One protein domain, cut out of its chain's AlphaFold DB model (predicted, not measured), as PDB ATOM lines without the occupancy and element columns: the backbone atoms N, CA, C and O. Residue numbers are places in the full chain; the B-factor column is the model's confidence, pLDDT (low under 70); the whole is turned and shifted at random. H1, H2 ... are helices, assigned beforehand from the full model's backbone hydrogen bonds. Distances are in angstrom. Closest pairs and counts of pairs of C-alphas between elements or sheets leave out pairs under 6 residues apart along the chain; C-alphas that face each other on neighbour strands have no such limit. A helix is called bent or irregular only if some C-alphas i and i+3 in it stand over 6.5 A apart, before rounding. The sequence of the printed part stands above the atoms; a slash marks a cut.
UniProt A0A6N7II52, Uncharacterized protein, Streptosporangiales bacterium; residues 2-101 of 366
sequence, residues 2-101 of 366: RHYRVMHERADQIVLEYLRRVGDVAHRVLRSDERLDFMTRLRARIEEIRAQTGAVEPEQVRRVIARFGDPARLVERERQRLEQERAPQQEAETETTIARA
ATOM      1  N   ARG A   2     166.569 101.706 115.529       86.06
ATOM      2  CA  ARG A   2     167.781 101.329 114.751       86.06
ATOM      3  C   ARG A   2     167.688 101.593 113.235       86.06
ATOM      4  O   ARG A   2     168.657 102.068 112.661       86.06
ATOM      5  N   HIS A   3     166.534 101.357 112.604       80.62
ATOM      6  CA  HIS A   3     166.369 101.574 111.156       80.62
ATOM      7  C   HIS A   3     166.519 103.040 110.718       80.62
ATOM      8  O   HIS A   3     167.083 103.292 109.661       80.62
ATOM      9  N   TYR A   4     166.090 104.004 111.542       80.62
ATOM     10  CA  TYR A   4     166.223 105.430 111.225       80.62
ATOM     11  C   TYR A   4     167.694 105.860 111.153       80.62
ATOM     12  O   TYR A   4     168.096 106.578 110.244       80.62
ATOM     13  N   ARG A   5     168.520 105.336 112.067       86.50
ATOM     14  CA  ARG A   5     169.962 105.600 112.097       86.50
ATOM     15  C   ARG A   5     170.664 105.088 110.835       86.50
ATOM     16  O   ARG A   5     171.397 105.840 110.211       86.50
ATOM     17  N   VAL A   6     170.368 103.854 110.422       90.06
ATOM     18  CA  VAL A   6     170.963 103.254 109.212       90.06
ATOM     19  C   VAL A   6     170.563 104.022 107.946       90.06
ATOM     20  O   VAL A   6     171.376 104.178 107.039       90.06
ATOM     21  N   MET A   7     169.326 104.527 107.872       87.00
ATOM     22  CA  MET A   7     168.881 105.330 106.725       87.00
ATOM     23  C   MET A   7     169.573 106.694 106.669       87.00
ATOM     24  O   MET A   7     169.992 107.109 105.590       87.00
ATOM     25  N   HIS A   8     169.753 107.351 107.819       88.00
ATOM     26  CA  HIS A   8     170.463 108.628 107.892       88.00
ATOM     27  C   HIS A   8     171.951 108.477 107.533       88.00
ATOM     28  O   HIS A   8     172.471 109.234 106.720       88.00
ATOM     29  N   GLU A   9     172.606 107.423 108.032       92.38
ATOM     30  CA  GLU A   9     174.006 107.111 107.711       92.38
ATOM     31  C   GLU A   9     174.219 106.896 106.201       92.38
ATOM     32  O   GLU A   9     175.197 107.383 105.635       92.38
ATOM     33  N   ARG A  10     173.282 106.225 105.514       94.50
ATOM     34  CA  ARG A  10     173.337 106.048 104.051       94.50
ATOM     35  C   ARG A  10     173.152 107.358 103.288       94.50
ATOM     36  O   ARG A  10     173.797 107.562 102.264       94.50
ATOM     37  N   ALA A  11     172.271 108.235 103.761       95.06
ATOM     38  CA  ALA A  11     172.043 109.535 103.141       95.06
ATOM     39  C   ALA A  11     173.296 110.427 103.226       95.06
ATOM     40  O   ALA A  11     173.690 111.035 102.232       95.06
ATOM     41  N   ASP A  12     173.969 110.438 104.376       95.88
ATOM     42  CA  ASP A  12     175.191 111.222 104.569       95.88
ATOM     43  C   ASP A  12     176.373 110.671 103.756       95.88
ATOM     44  O   ASP A  12     177.169 111.443 103.218       95.88
ATOM     45  N   GLN A  13     176.461 109.347 103.578       97.38
ATOM     46  CA  GLN A  13     177.457 108.731 102.690       97.38
ATOM     47  C   GLN A  13     177.350 109.244 101.248       97.38
ATOM     48  O   GLN A  13     178.373 109.532 100.630       97.38
ATOM     49  N   ILE A  14     176.131 109.423 100.733       97.81
ATOM     50  CA  ILE A  14     175.893 109.933  99.375       97.81
ATOM     51  C   ILE A  14     176.418 111.374  99.225       97.81
ATOM     52  O   ILE A  14     177.039 111.708  98.212       97.81
ATOM     53  N   VAL A  15     176.223 112.223 100.241       97.56
ATOM     54  CA  VAL A  15     176.766 113.595 100.256       97.56
ATOM     55  C   VAL A  15     178.293 113.571 100.282       97.56
ATOM     56  O   VAL A  15     178.933 114.276  99.499       97.56
ATOM     57  N   LEU A  16     178.887 112.743 101.145       97.69
ATOM     58  CA  LEU A  16     180.341 112.616 101.255       97.69
ATOM     59  C   LEU A  16     180.978 112.117  99.952       97.69
ATOM     60  O   LEU A  16     182.017 112.634  99.546       97.69
ATOM     61  N   GLU A  17     180.354 111.157  99.269       98.38
ATOM     62  CA  GLU A  17     180.829 110.647  97.980       98.38
ATOM     63  C   GLU A  17     180.796 111.726  96.887       98.38
ATOM     64  O   GLU A  17     181.725 111.840  96.083       98.38
ATOM     65  N   TYR A  18     179.744 112.548  96.851       98.31
ATOM     66  CA  TYR A  18     179.675 113.677  95.924       98.31
ATOM     67  C   TYR A  18     180.739 114.736  96.234       98.31
ATOM     68  O   TYR A  18     181.481 115.137  95.338       98.31
ATOM     69  N   LEU A  19     180.878 115.137  97.503       98.25
ATOM     70  CA  LEU A  19     181.893 116.102  97.936       98.25
ATOM     71  C   LEU A  19     183.317 115.611  97.651       98.25
ATOM     72  O   LEU A  19     184.160 116.405  97.244       98.25
ATOM     73  N   ARG A  20     183.588 114.310  97.801       98.38
ATOM     74  CA  ARG A  20     184.878 113.721  97.424       98.38
ATOM     75  C   ARG A  20     185.168 113.913  95.933       98.38
ATOM     76  O   ARG A  20     186.227 114.429  95.596       98.38
ATOM     77  N   ARG A  21     184.203 113.595  95.057       98.62
ATOM     78  CA  ARG A  21     184.336 113.798  93.601       98.62
ATOM     79  C   ARG A  21     184.558 115.264  93.231       98.62
ATOM     80  O   ARG A  21     185.404 115.562  92.396       98.62
ATOM     81  N   VAL A  22     183.828 116.184  93.865       98.62
ATOM     82  CA  VAL A  22     184.035 117.629  93.678       98.62
ATOM     83  C   VAL A  22     185.435 118.040  94.137       98.62
ATOM     84  O   VAL A  22     186.114 118.771  93.423       98.62
ATOM     85  N   GLY A  23     185.887 117.540  95.289       98.06
ATOM     86  CA  GLY A  23     187.220 117.803  95.828       98.06
ATOM     87  C   GLY A  23     188.344 117.359  94.891       98.06
ATOM     88  O   GLY A  23     189.276 118.131  94.670       98.06
ATOM     89  N   ASP A  24     188.223 116.173  94.290       98.44
ATOM     90  CA  ASP A  24     189.207 115.633  93.343       98.44
ATOM     91  C   ASP A  24     189.341 116.516  92.087       98.44
ATOM     92  O   ASP A  24     190.453 116.764  91.612       98.44
ATOM     93  N   VAL A  25     188.225 117.044  91.569       98.50
ATOM     94  CA  VAL A  25     188.236 117.968  90.420       98.50
ATOM     95  C   VAL A  25     188.748 119.351  90.827       98.50
ATOM     96  O   VAL A  25     189.619 119.909  90.161       98.50
ATOM     97  N   ALA A  26     188.268 119.885  91.953       98.12
ATOM     98  CA  ALA A  26     188.678 121.185  92.477       98.12
ATOM     99  C   ALA A  26     190.181 121.247  92.771       98.12
ATOM    100  O   ALA A  26     190.794 122.293  92.577       98.12
ATOM    101  N   HIS A  27     190.797 120.136  93.186       98.06
ATOM    102  CA  HIS A  27     192.234 120.071  93.454       98.06
ATOM    103  C   HIS A  27     193.101 120.385  92.227       98.06
ATOM    104  O   HIS A  27     194.215 120.873  92.387       98.06
ATOM    105  N   ARG A  28     192.599 120.130  91.014       97.81
ATOM    106  CA  ARG A  28     193.333 120.379  89.763       97.81
ATOM    107  C   ARG A  28     193.194 121.809  89.248       97.81
ATOM    108  O   ARG A  28     193.980 122.216  88.402       97.81
ATOM    109  N   VAL A  29     192.175 122.531  89.711       97.94
ATOM    110  CA  VAL A  29     191.708 123.771  89.075       97.94
ATOM    111  C   VAL A  29     191.810 124.978  90.010       97.94
ATOM    112  O   VAL A  29     192.150 126.070  89.567       97.94
ATOM    113  N   LEU A  30     191.528 124.795  91.302       97.88
ATOM    114  CA  LEU A  30     191.478 125.869  92.294       97.88
ATOM    115  C   LEU A  30     192.708 125.851  93.206       97.88
ATOM    116  O   LEU A  30     193.265 124.788  93.505       97.88
ATOM    117  N   ARG A  31     193.094 127.027  93.720       96.94
ATOM    118  CA  ARG A  31     194.123 127.129  94.764       96.94
ATOM    119  C   ARG A  31     193.643 126.481  96.067       96.94
ATOM    120  O   ARG A  31     192.459 126.199  96.257       96.94
ATOM    121  N   SER A  32     194.574 126.179  96.969       95.62
ATOM    122  CA  SER A  32     194.269 125.403  98.180       95.62
ATOM    123  C   SER A  32     193.316 126.105  99.149       95.62
ATOM    124  O   SER A  32     192.447 125.445  99.714       95.62
ATOM    125  N   ASP A  33     193.469 127.411  99.320       92.81
ATOM    126  CA  ASP A  33     192.597 128.296 100.095       92.81
ATOM    127  C   ASP A  33     191.196 128.395  99.471       92.81
ATOM    128  O   ASP A  33     190.196 128.119 100.135       92.81
ATOM    129  N   GLU A  34     191.131 128.661  98.167       97.00
ATOM    130  CA  GLU A  34     189.877 128.777  97.411       97.00
ATOM    131  C   GLU A  34     189.070 127.481  97.430       97.00
ATOM    132  O   GLU A  34     187.849 127.487  97.582       97.00
ATOM    133  N   ARG A  35     189.762 126.343  97.330       97.69
ATOM    134  CA  ARG A  35     189.152 125.015  97.410       97.69
ATOM    135  C   ARG A  35     188.491 124.777  98.767       97.69
ATOM    136  O   ARG A  35     187.402 124.210  98.806       97.69
ATOM    137  N   LEU A  36     189.136 125.159  99.872       95.56
ATOM    138  CA  LEU A  36     188.577 124.963 101.216       95.56
ATOM    139  C   LEU A  36     187.333 125.827 101.435       95.56
ATOM    140  O   LEU A  36     186.323 125.330 101.942       95.56
ATOM    141  N   ASP A  37     187.390 127.087 101.011       95.31
ATOM    142  CA  ASP A  37     186.260 128.012 101.084       95.31
ATOM    143  C   ASP A  37     185.080 127.522 100.223       95.31
ATOM    144  O   ASP A  37     183.956 127.364 100.712       95.31
ATOM    145  N   PHE A  38     185.351 127.132  98.972       97.94
ATOM    146  CA  PHE A  38     184.355 126.555  98.069       97.94
ATOM    147  C   PHE A  38     183.690 125.296  98.644       97.94
ATOM    148  O   PHE A  38     182.461 125.203  98.664       97.94
ATOM    149  N   MET A  39     184.474 124.344  99.161       98.12
ATOM    150  CA  MET A  39     183.946 123.105  99.746       98.12
ATOM    151  C   MET A  39     183.087 123.365 100.990       98.12
ATOM    152  O   MET A  39     182.061 122.705 101.179       98.12
ATOM    153  N   THR A  40     183.470 124.344 101.815       95.94
ATOM    154  CA  THR A  40     182.708 124.746 103.006       95.94
ATOM    155  C   THR A  40     181.356 125.338 102.611       95.94
ATOM    156  O   THR A  40     180.321 124.892 103.116       95.94
ATOM    157  N   ARG A  41     181.339 126.266 101.642       96.88
ATOM    158  CA  ARG A  41     180.095 126.844 101.105       96.88
ATOM    159  C   ARG A  41     179.207 125.803 100.432       96.88
ATOM    160  O   ARG A  41     177.997 125.797 100.657       96.88
ATOM    161  N   LEU A  42     179.783 124.908  99.628       98.06
ATOM    162  CA  LEU A  42     179.030 123.865  98.934       98.06
ATOM    163  C   LEU A  42     178.347 122.918  99.924       98.06
ATOM    164  O   LEU A  42     177.165 122.620  99.765       98.06
ATOM    165  N   ARG A  43     179.060 122.492 100.974       97.56
ATOM    166  CA  ARG A  43     178.480 121.659 102.032       97.56
ATOM    167  C   ARG A  43     177.320 122.368 102.727       97.56
ATOM    168  O   ARG A  43     176.248 121.780 102.833       97.56
ATOM    169  N   ALA A  44     177.513 123.617 103.153       95.94
ATOM    170  CA  ALA A  44     176.461 124.397 103.805       95.94
ATOM    171  C   ALA A  44     175.210 124.516 102.918       95.94
ATOM    172  O   ALA A  44     174.097 124.286 103.386       95.94
ATOM    173  N   ARG A  45     175.396 124.768 101.617       97.75
ATOM    174  CA  ARG A  45     174.299 124.883 100.649       97.75
ATOM    175  C   ARG A  45     173.564 123.562 100.405       97.75
ATOM    176  O   ARG A  45     172.349 123.569 100.230       97.75
ATOM    177  N   ILE A  46     174.266 122.427 100.389       97.69
ATOM    178  CA  ILE A  46     173.622 121.105 100.297       97.69
ATOM    179  C   ILE A  46     172.757 120.853 101.536       97.69
ATOM    180  O   ILE A  46     171.605 120.440 101.391       97.69
ATOM    181  N   GLU A  47     173.278 121.127 102.736       96.88
ATOM    182  CA  GLU A  47     172.526 120.930 103.982       96.88
ATOM    183  C   GLU A  47     171.319 121.869 104.088       96.88
ATOM    184  O   GLU A  47     170.244 121.438 104.501       96.88
ATOM    185  N   GLU A  48     171.447 123.119 103.642       97.25
ATOM    186  CA  GLU A  48     170.331 124.066 103.584       97.25
ATOM    187  C   GLU A  48     169.196 123.548 102.685       97.25
ATOM    188  O   GLU A  48     168.040 123.504 103.105       97.25
ATOM    189  N   ILE A  49     169.514 123.071 101.474       97.38
ATOM    190  CA  ILE A  49     168.503 122.523 100.555       97.38
ATOM    191  C   ILE A  49     167.897 121.225 101.110       97.38
ATOM    192  O   ILE A  49     166.690 120.999 100.960       97.38
ATOM    193  N   ARG A  50     168.696 120.372 101.772       97.06
ATOM    194  CA  ARG A  50     168.186 119.174 102.462       97.06
ATOM    195  C   ARG A  50     167.198 119.551 103.559       97.06
ATOM    196  O   ARG A  50     166.125 118.955 103.608       97.06
ATOM    197  N   ALA A  51     167.529 120.541 104.387       95.31
ATOM    198  CA  ALA A  51     166.671 121.022 105.465       95.31
ATOM    199  C   ALA A  51     165.366 121.626 104.926       95.31
ATOM    200  O   ALA A  51     164.291 121.247 105.381       95.31
ATOM    201  N   GLN A  52     165.446 122.483 103.901       96.44
ATOM    202  CA  GLN A  52     164.275 123.092 103.256       96.44
ATOM    203  C   GLN A  52     163.343 122.052 102.617       96.44
ATOM    204  O   GLN A  52     162.126 122.200 102.656       96.44
ATOM    205  N   THR A  53     163.907 120.990 102.034       96.50
ATOM    206  CA  THR A  53     163.128 119.930 101.368       96.50
ATOM    207  C   THR A  53     162.680 118.830 102.342       96.50
ATOM    208  O   THR A  53     161.871 117.983 101.976       96.50
ATOM    209  N   GLY A  54     163.215 118.794 103.569       95.94
ATOM    210  CA  GLY A  54     163.038 117.668 104.490       95.94
ATOM    211  C   GLY A  54     163.629 116.356 103.955       95.94
ATOM    212  O   GLY A  54     163.096 115.283 104.226       95.94
ATOM    213  N   ALA A  55     164.702 116.428 103.160       95.50
ATOM    214  CA  ALA A  55     165.277 115.283 102.455       95.50
ATOM    215  C   ALA A  55     166.106 114.387 103.393       95.50
ATOM    216  O   ALA A  55     167.329 114.537 103.498       95.50
ATOM    217  N   VAL A  56     165.440 113.453 104.079       93.56
ATOM    218  CA  VAL A  56     166.084 112.506 105.015       93.56
ATOM    219  C   VAL A  56     166.418 111.174 104.337       93.56
ATOM    220  O   VAL A  56     167.366 110.497 104.732       93.56
ATOM    221  N   GLU A  57     165.670 110.792 103.301       95.12
ATOM    222  CA  GLU A  57     165.865 109.521 102.602       95.12
ATOM    223  C   GLU A  57     166.973 109.602 101.538       95.12
ATOM    224  O   GLU A  57     167.111 110.627 100.861       95.12
ATOM    225  N   PRO A  58     167.730 108.513 101.303       96.88
ATOM    226  CA  PRO A  58     168.852 108.514 100.363       96.88
ATOM    227  C   PRO A  58     168.449 108.911  98.934       96.88
ATOM    228  O   PRO A  58     169.163 109.670  98.281       96.88
ATOM    229  N   GLU A  59     167.278 108.482  98.452       97.31
ATOM    230  CA  GLU A  59     166.787 108.854  97.115       97.31
ATOM    231  C   GLU A  59     166.401 110.337  97.017       97.31
ATOM    232  O   GLU A  59     166.552 110.976  95.972       97.31
ATOM    233  N   GLN A  60     165.924 110.927  98.114       97.38
ATOM    234  CA  GLN A  60     165.648 112.362  98.181       97.38
ATOM    235  C   GLN A  60     166.959 113.155  98.150       97.38
ATOM    236  O   GLN A  60     167.066 114.123  97.400       97.38
ATOM    237  N   VAL A  61     167.986 112.699  98.875       97.94
ATOM    238  CA  VAL A  61     169.323 113.309  98.846       97.94
ATOM    239  C   VAL A  61     169.964 113.205  97.461       97.94
ATOM    240  O   VAL A  61     170.520 114.192  96.983       97.94
ATOM    241  N   ARG A  62     169.821 112.078  96.749       98.25
ATOM    242  CA  ARG A  62     170.269 111.970  95.346       98.25
ATOM    243  C   ARG A  62     169.602 113.003  94.446       98.25
ATOM    244  O   ARG A  62     170.286 113.629  93.642       98.25
ATOM    245  N   ARG A  63     168.293 113.234  94.609       98.00
ATOM    246  CA  ARG A  63     167.575 114.291  93.874       98.00
ATOM    247  C   ARG A  63     168.092 115.686  94.217       98.00
ATOM    248  O   ARG A  63     168.217 116.507  93.315       98.00
ATOM    249  N   VAL A  64     168.419 115.954  95.483       97.69
ATOM    250  CA  VAL A  64     169.043 117.222  95.897       97.69
ATOM    251  C   VAL A  64     170.408 117.396  95.230       97.69
ATOM    252  O   VAL A  64     170.647 118.431  94.618       97.69
ATOM    253  N   ILE A  65     171.276 116.383  95.275       97.94
ATOM    254  CA  ILE A  65     172.613 116.432  94.661       97.94
ATOM    255  C   ILE A  65     172.528 116.586  93.139       97.94
ATOM    256  O   ILE A  65     173.268 117.379  92.562       97.94
ATOM    257  N   ALA A  66     171.584 115.906  92.483       98.00
ATOM    258  CA  ALA A  66     171.374 116.023  91.041       98.00
ATOM    259  C   ALA A  66     171.069 117.466  90.594       98.00
ATOM    260  O   ALA A  66     171.430 117.841  89.480       98.00
ATOM    261  N   ARG A  67     170.480 118.307  91.461       97.69
ATOM    262  CA  ARG A  67     170.247 119.736  91.169       97.69
ATOM    263  C   ARG A  67     171.536 120.554  91.068       97.69
ATOM    264  O   ARG A  67     171.543 121.566  90.373       97.69
ATOM    265  N   PHE A  68     172.614 120.144  91.740       97.88
ATOM    266  CA  PHE A  68     173.920 120.806  91.622       97.88
ATOM    267  C   PHE A  68     174.620 120.458  90.298       97.88
ATOM    268  O   PHE A  68     175.383 121.270  89.769       97.88
ATOM    269  N   GLY A  69     174.290 119.296  89.729       97.75
ATOM    270  CA  GLY A  69     174.788 118.826  88.442       97.75
ATOM    271  C   GLY A  69     176.178 118.191  88.522       97.75
ATOM    272  O   GLY A  69     176.610 117.702  89.570       97.75
ATOM    273  N   ASP A  70     176.860 118.182  87.378       98.12
ATOM    274  CA  ASP A  70     178.201 117.616  87.222       98.12
ATOM    275  C   ASP A  70     179.242 118.384  88.071       98.12
ATOM    276  O   ASP A  70     179.368 119.606  87.909       98.12
ATOM    277  N   PRO A  71     180.007 117.693  88.948       98.44
ATOM    278  CA  PRO A  71     181.105 118.274  89.716       98.44
ATOM    279  C   PRO A  71     182.062 119.147  88.901       98.44
ATOM    280  O   PRO A  71     182.458 120.210  89.376       98.44
ATOM    281  N   ALA A  72     182.412 118.746  87.674       98.25
ATOM    282  CA  ALA A  72     183.369 119.496  86.863       98.25
ATOM    283  C   ALA A  72     182.817 120.858  86.426       98.25
ATOM    284  O   ALA A  72     183.478 121.884  86.589       98.25
ATOM    285  N   ARG A  73     181.562 120.895  85.965       98.19
ATOM    286  CA  ARG A  73     180.879 122.151  85.617       98.19
ATOM    287  C   ARG A  73     180.657 123.048  86.829       98.19
ATOM    288  O   ARG A  73     180.650 124.270  86.700       98.19
ATOM    289  N   LEU A  74     180.439 122.459  88.004       98.19
ATOM    290  CA  LEU A  74     180.296 123.209  89.247       98.19
ATOM    291  C   LEU A  74     181.601 123.941  89.605       98.19
ATOM    292  O   LEU A  74     181.558 125.140  89.866       98.19
ATOM    293  N   VAL A  75     182.737 123.239  89.563       98.56
ATOM    294  CA  VAL A  75     184.070 123.803  89.847       98.56
ATOM    295  C   VAL A  75     184.476 124.844  88.806       98.56
ATOM    296  O   VAL A  75     185.010 125.887  89.164       98.56
ATOM    297  N   GLU A  76     184.188 124.604  87.529       98.12
ATOM    298  CA  GLU A  76     184.521 125.549  86.458       98.12
ATOM    299  C   GLU A  76     183.770 126.882  86.611       98.12
ATOM    300  O   GLU A  76     184.364 127.949  86.473       98.12
ATOM    301  N   ARG A  77     182.486 126.844  86.997       98.19
ATOM    302  CA  ARG A  77     181.734 128.064  87.340       98.19
ATOM    303  C   ARG A  77     182.337 128.800  88.535       98.19
ATOM    304  O   ARG A  77     182.348 130.027  88.542       98.19
ATOM    305  N   GLU A  78     182.834 128.069  89.533       98.12
ATOM    306  CA  GLU A  78     183.505 128.672  90.690       98.12
ATOM    307  C   GLU A  78     184.810 129.361  90.280       98.12
ATOM    308  O   GLU A  78     185.040 130.503  90.668       98.12
ATOM    309  N   ARG A  79     185.631 128.704  89.447       98.19
ATOM    310  CA  ARG A  79     186.859 129.290  88.893       98.19
ATOM    311  C   ARG A  79     186.556 130.589  88.153       98.19
ATOM    312  O   ARG A  79     187.185 131.604  88.427       98.19
ATOM    313  N   GLN A  80     185.562 130.565  87.266       98.12
ATOM    314  CA  GLN A  80     185.151 131.745  86.505       98.12
ATOM    315  C   GLN A  80     184.680 132.881  87.419       98.12
ATOM    316  O   GLN A  80     185.036 134.033  87.185       98.12
ATOM    317  N   ARG A  81     183.931 132.574  88.489       97.62
ATOM    318  CA  ARG A  81     183.525 133.589  89.473       97.62
ATOM    319  C   ARG A  81     184.737 134.220  90.163       97.62
ATOM    320  O   ARG A  81     184.812 135.438  90.259       97.62
ATOM    321  N   LEU A  82     185.699 133.408  90.601       97.00
ATOM    322  CA  LEU A  82     186.916 133.893  91.263       97.00
ATOM    323  C   LEU A  82     187.802 134.717  90.316       97.00
ATOM    324  O   LEU A  82     188.408 135.700  90.732       97.00
ATOM    325  N   GLU A  83     187.855 134.365  89.032       96.69
ATOM    326  CA  GLU A  83     188.543 135.164  88.009       96.69
ATOM    327  C   GLU A  83     187.871 136.523  87.794       96.69
ATOM    328  O   GLU A  83     188.560 137.542  87.752       96.69
ATOM    329  N   GLN A  84     186.536 136.559  87.754       96.69
ATOM    330  CA  GLN A  84     185.770 137.807  87.682       96.69
ATOM    331  C   GLN A  84     185.970 138.687  88.924       96.69
ATOM    332  O   GLN A  84     186.057 139.903  88.798       96.69
ATOM    333  N   GLU A  85     186.074 138.094  90.116       95.94
ATOM    334  CA  GLU A  85     186.335 138.823  91.365       95.94
ATOM    335  C   GLU A  85     187.774 139.368  91.447       95.94
ATOM    336  O   GLU A  85     188.001 140.432  92.030       95.94
ATOM    337  N   ARG A  86     188.749 138.671  90.848       94.69
ATOM    338  CA  ARG A  86     190.158 139.097  90.815       94.69
ATOM    339  C   ARG A  86     190.445 140.186  89.790       94.69
ATOM    340  O   ARG A  86     191.300 141.023  90.063       94.69
ATOM    341  N   ALA A  87     189.756 140.192  88.648       95.00
ATOM    342  CA  ALA A  87     189.952 141.191  87.595       95.00
ATOM    343  C   ALA A  87     189.972 142.650  88.120       95.00
ATOM    344  O   ALA A  87     190.979 143.329  87.914       95.00
ATOM    345  N   PRO A  88     188.979 143.127  88.901       93.69
ATOM    346  CA  PRO A  88     188.997 144.498  89.417       93.69
ATOM    347  C   PRO A  88     190.067 144.728  90.495       93.69
ATOM    348  O   PRO A  88     190.525 145.853  90.679       93.69
ATOM    349  N   GLN A  89     190.478 143.686  91.230       90.81
ATOM    350  CA  GLN A  89     191.556 143.812  92.217       90.81
ATOM    351  C   GLN A  89     192.911 144.003  91.533       90.81
ATOM    352  O   GLN A  89     193.700 144.827  91.984       90.81
ATOM    353  N   GLN A  90     193.154 143.297  90.426       91.94
ATOM    354  CA  GLN A  90     194.371 143.457  89.629       91.94
ATOM    355  C   GLN A  90     194.438 144.829  88.956       91.94
ATOM    356  O   GLN A  90     195.504 145.444  88.937       91.94
ATOM    357  N   GLU A  91     193.312 145.341  88.451       93.81
ATOM    358  CA  GLU A  91     193.234 146.701  87.902       93.81
ATOM    359  C   GLU A  91     193.540 147.754  88.979       93.81
ATOM    360  O   GLU A  91     194.407 148.603  88.771       93.81
ATOM    361  N   ALA A  92     192.930 147.642  90.164       93.12
ATOM    362  CA  ALA A  92     193.174 148.564  91.275       93.12
ATOM    363  C   ALA A  92     194.619 148.496  91.808       93.12
ATOM    364  O   ALA A  92     195.204 149.523  92.159       93.12
ATOM    365  N   GLU A  93     195.220 147.305  91.869       93.12
ATOM    366  CA  GLU A  93     196.614 147.130  92.294       93.12
ATOM    367  C   GLU A  93     197.592 147.696  91.255       93.12
ATOM    368  O   GLU A  93     198.572 148.352  91.621       93.12
ATOM    369  N   THR A  94     197.296 147.525  89.964       93.62
ATOM    370  CA  THR A  94     198.086 148.107  88.871       93.62
ATOM    371  C   THR A  94     197.996 149.632  88.892       93.62
ATOM    372  O   THR A  94     199.027 150.304  88.846       93.62
ATOM    373  N   GLU A  95     196.796 150.195  89.054       93.69
ATOM    374  CA  GLU A  95     196.587 151.642  89.170       93.69
ATOM    375  C   GLU A  95     197.295 152.215  90.406       93.69
ATOM    376  O   GLU A  95     198.004 153.217  90.311       93.69
ATOM    377  N   THR A  96     197.207 151.531  91.551       92.06
ATOM    378  CA  THR A  96     197.908 151.935  92.781       92.06
ATOM    379  C   THR A  96     199.424 151.861  92.613       92.06
ATOM    380  O   THR A  96     200.141 152.738  93.096       92.06
ATOM    381  N   THR A  97     199.936 150.847  91.912       92.31
ATOM    382  CA  THR A  97     201.374 150.697  91.647       92.31
ATOM    383  C   THR A  97     201.883 151.802  90.723       92.31
ATOM    384  O   THR A  97     202.923 152.396  91.010       92.31
ATOM    385  N   ILE A  98     201.130 152.147  89.671       91.94
ATOM    386  CA  ILE A  98     201.451 153.260  88.762       91.94
ATOM    387  C   ILE A  98     201.392 154.599  89.510       91.94
ATOM    388  O   ILE A  98     202.332 155.392  89.427       91.94
ATOM    389  N   ALA A  99     200.339 154.839  90.296       89.31
ATOM    390  CA  ALA A  99     200.201 156.052  91.097       89.31
ATOM    391  C   ALA A  99     201.335 156.185  92.127       89.31
ATOM    392  O   ALA A  99     201.916 157.260  92.288       89.31
ATOM    393  N   ARG A 100     201.716 155.087  92.789       90.62
ATOM    394  CA  ARG A 100     202.822 155.069  93.755       90.62
ATOM    395  C   ARG A 100     204.180 155.289  93.086       90.62
ATOM    396  O   ARG A 100     205.016 155.992  93.652       90.62
ATOM    397  N   ALA A 101     204.394 154.733  91.894       86.56
ATOM    398  CA  ALA A 101     205.596 154.987  91.103       86.56
ATOM    399  C   ALA A 101     205.698 156.466  90.686       86.56
ATOM    400  O   ALA A 101     206.776 157.049  90.786       86.56
TER     401      ALA A 101
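What this domain is: This is residues 2 to 101 of the 366 residues of an uncharacterized protein of Streptosporangiales bacterium (UniProt A0A6N7II52). H1 and H2 form a helical hairpin, and H3 and arm H4a pack on H1. Residues 83 to 101 of H4 stick out as an arm. The printed part has 100 residues, four named helices, H1 to H4, and no named strand: all helix, loose, radius of gyration of the C-alphas 18.4 A, spanning 70 by 26 by 20 A.

Where its parts are: H1, residues 2 to 29, starts at C-alpha (167.781, 101.329, 114.751) and measures 41.7 A. H2, residues 32 to 53, measures 31.8 A; H3 is residues 58 to 68. H4, residues 71 to 101, assigned as one helix by its hydrogen bonds, is bent: C-alphas 85 and 88 are 6.6 A apart. Its arms are H4a, 71 to 85, and H4b, 88 to 101, ending at C-alpha (205.596, 154.987, 91.103).

How they stand to each other: H1, the hub, touches H2, closest C-alphas Ala 26 and Arg 35, 6.3 A, opposite ways at a shallow tilt of 34 degrees, only just short of steep. H1 touches H3, closest C-alphas Ala 11 and Pro 58, 4.4 A. H1 touches H4a at a steep tilt of 54 degrees. H4b is apart from H1, H2 and H3. O i to N i+4 pairs are within hydrogen-bond range throughout H2, H4a and H4b, 22 of 24 in H1, 6 of 7 in H3.

The domain as a whole: The farthest C-alphas, Arg 2 and Ala 101, are 69.8 A apart. The printed part has no cut, the three links are tight, and no printed residue is under 70.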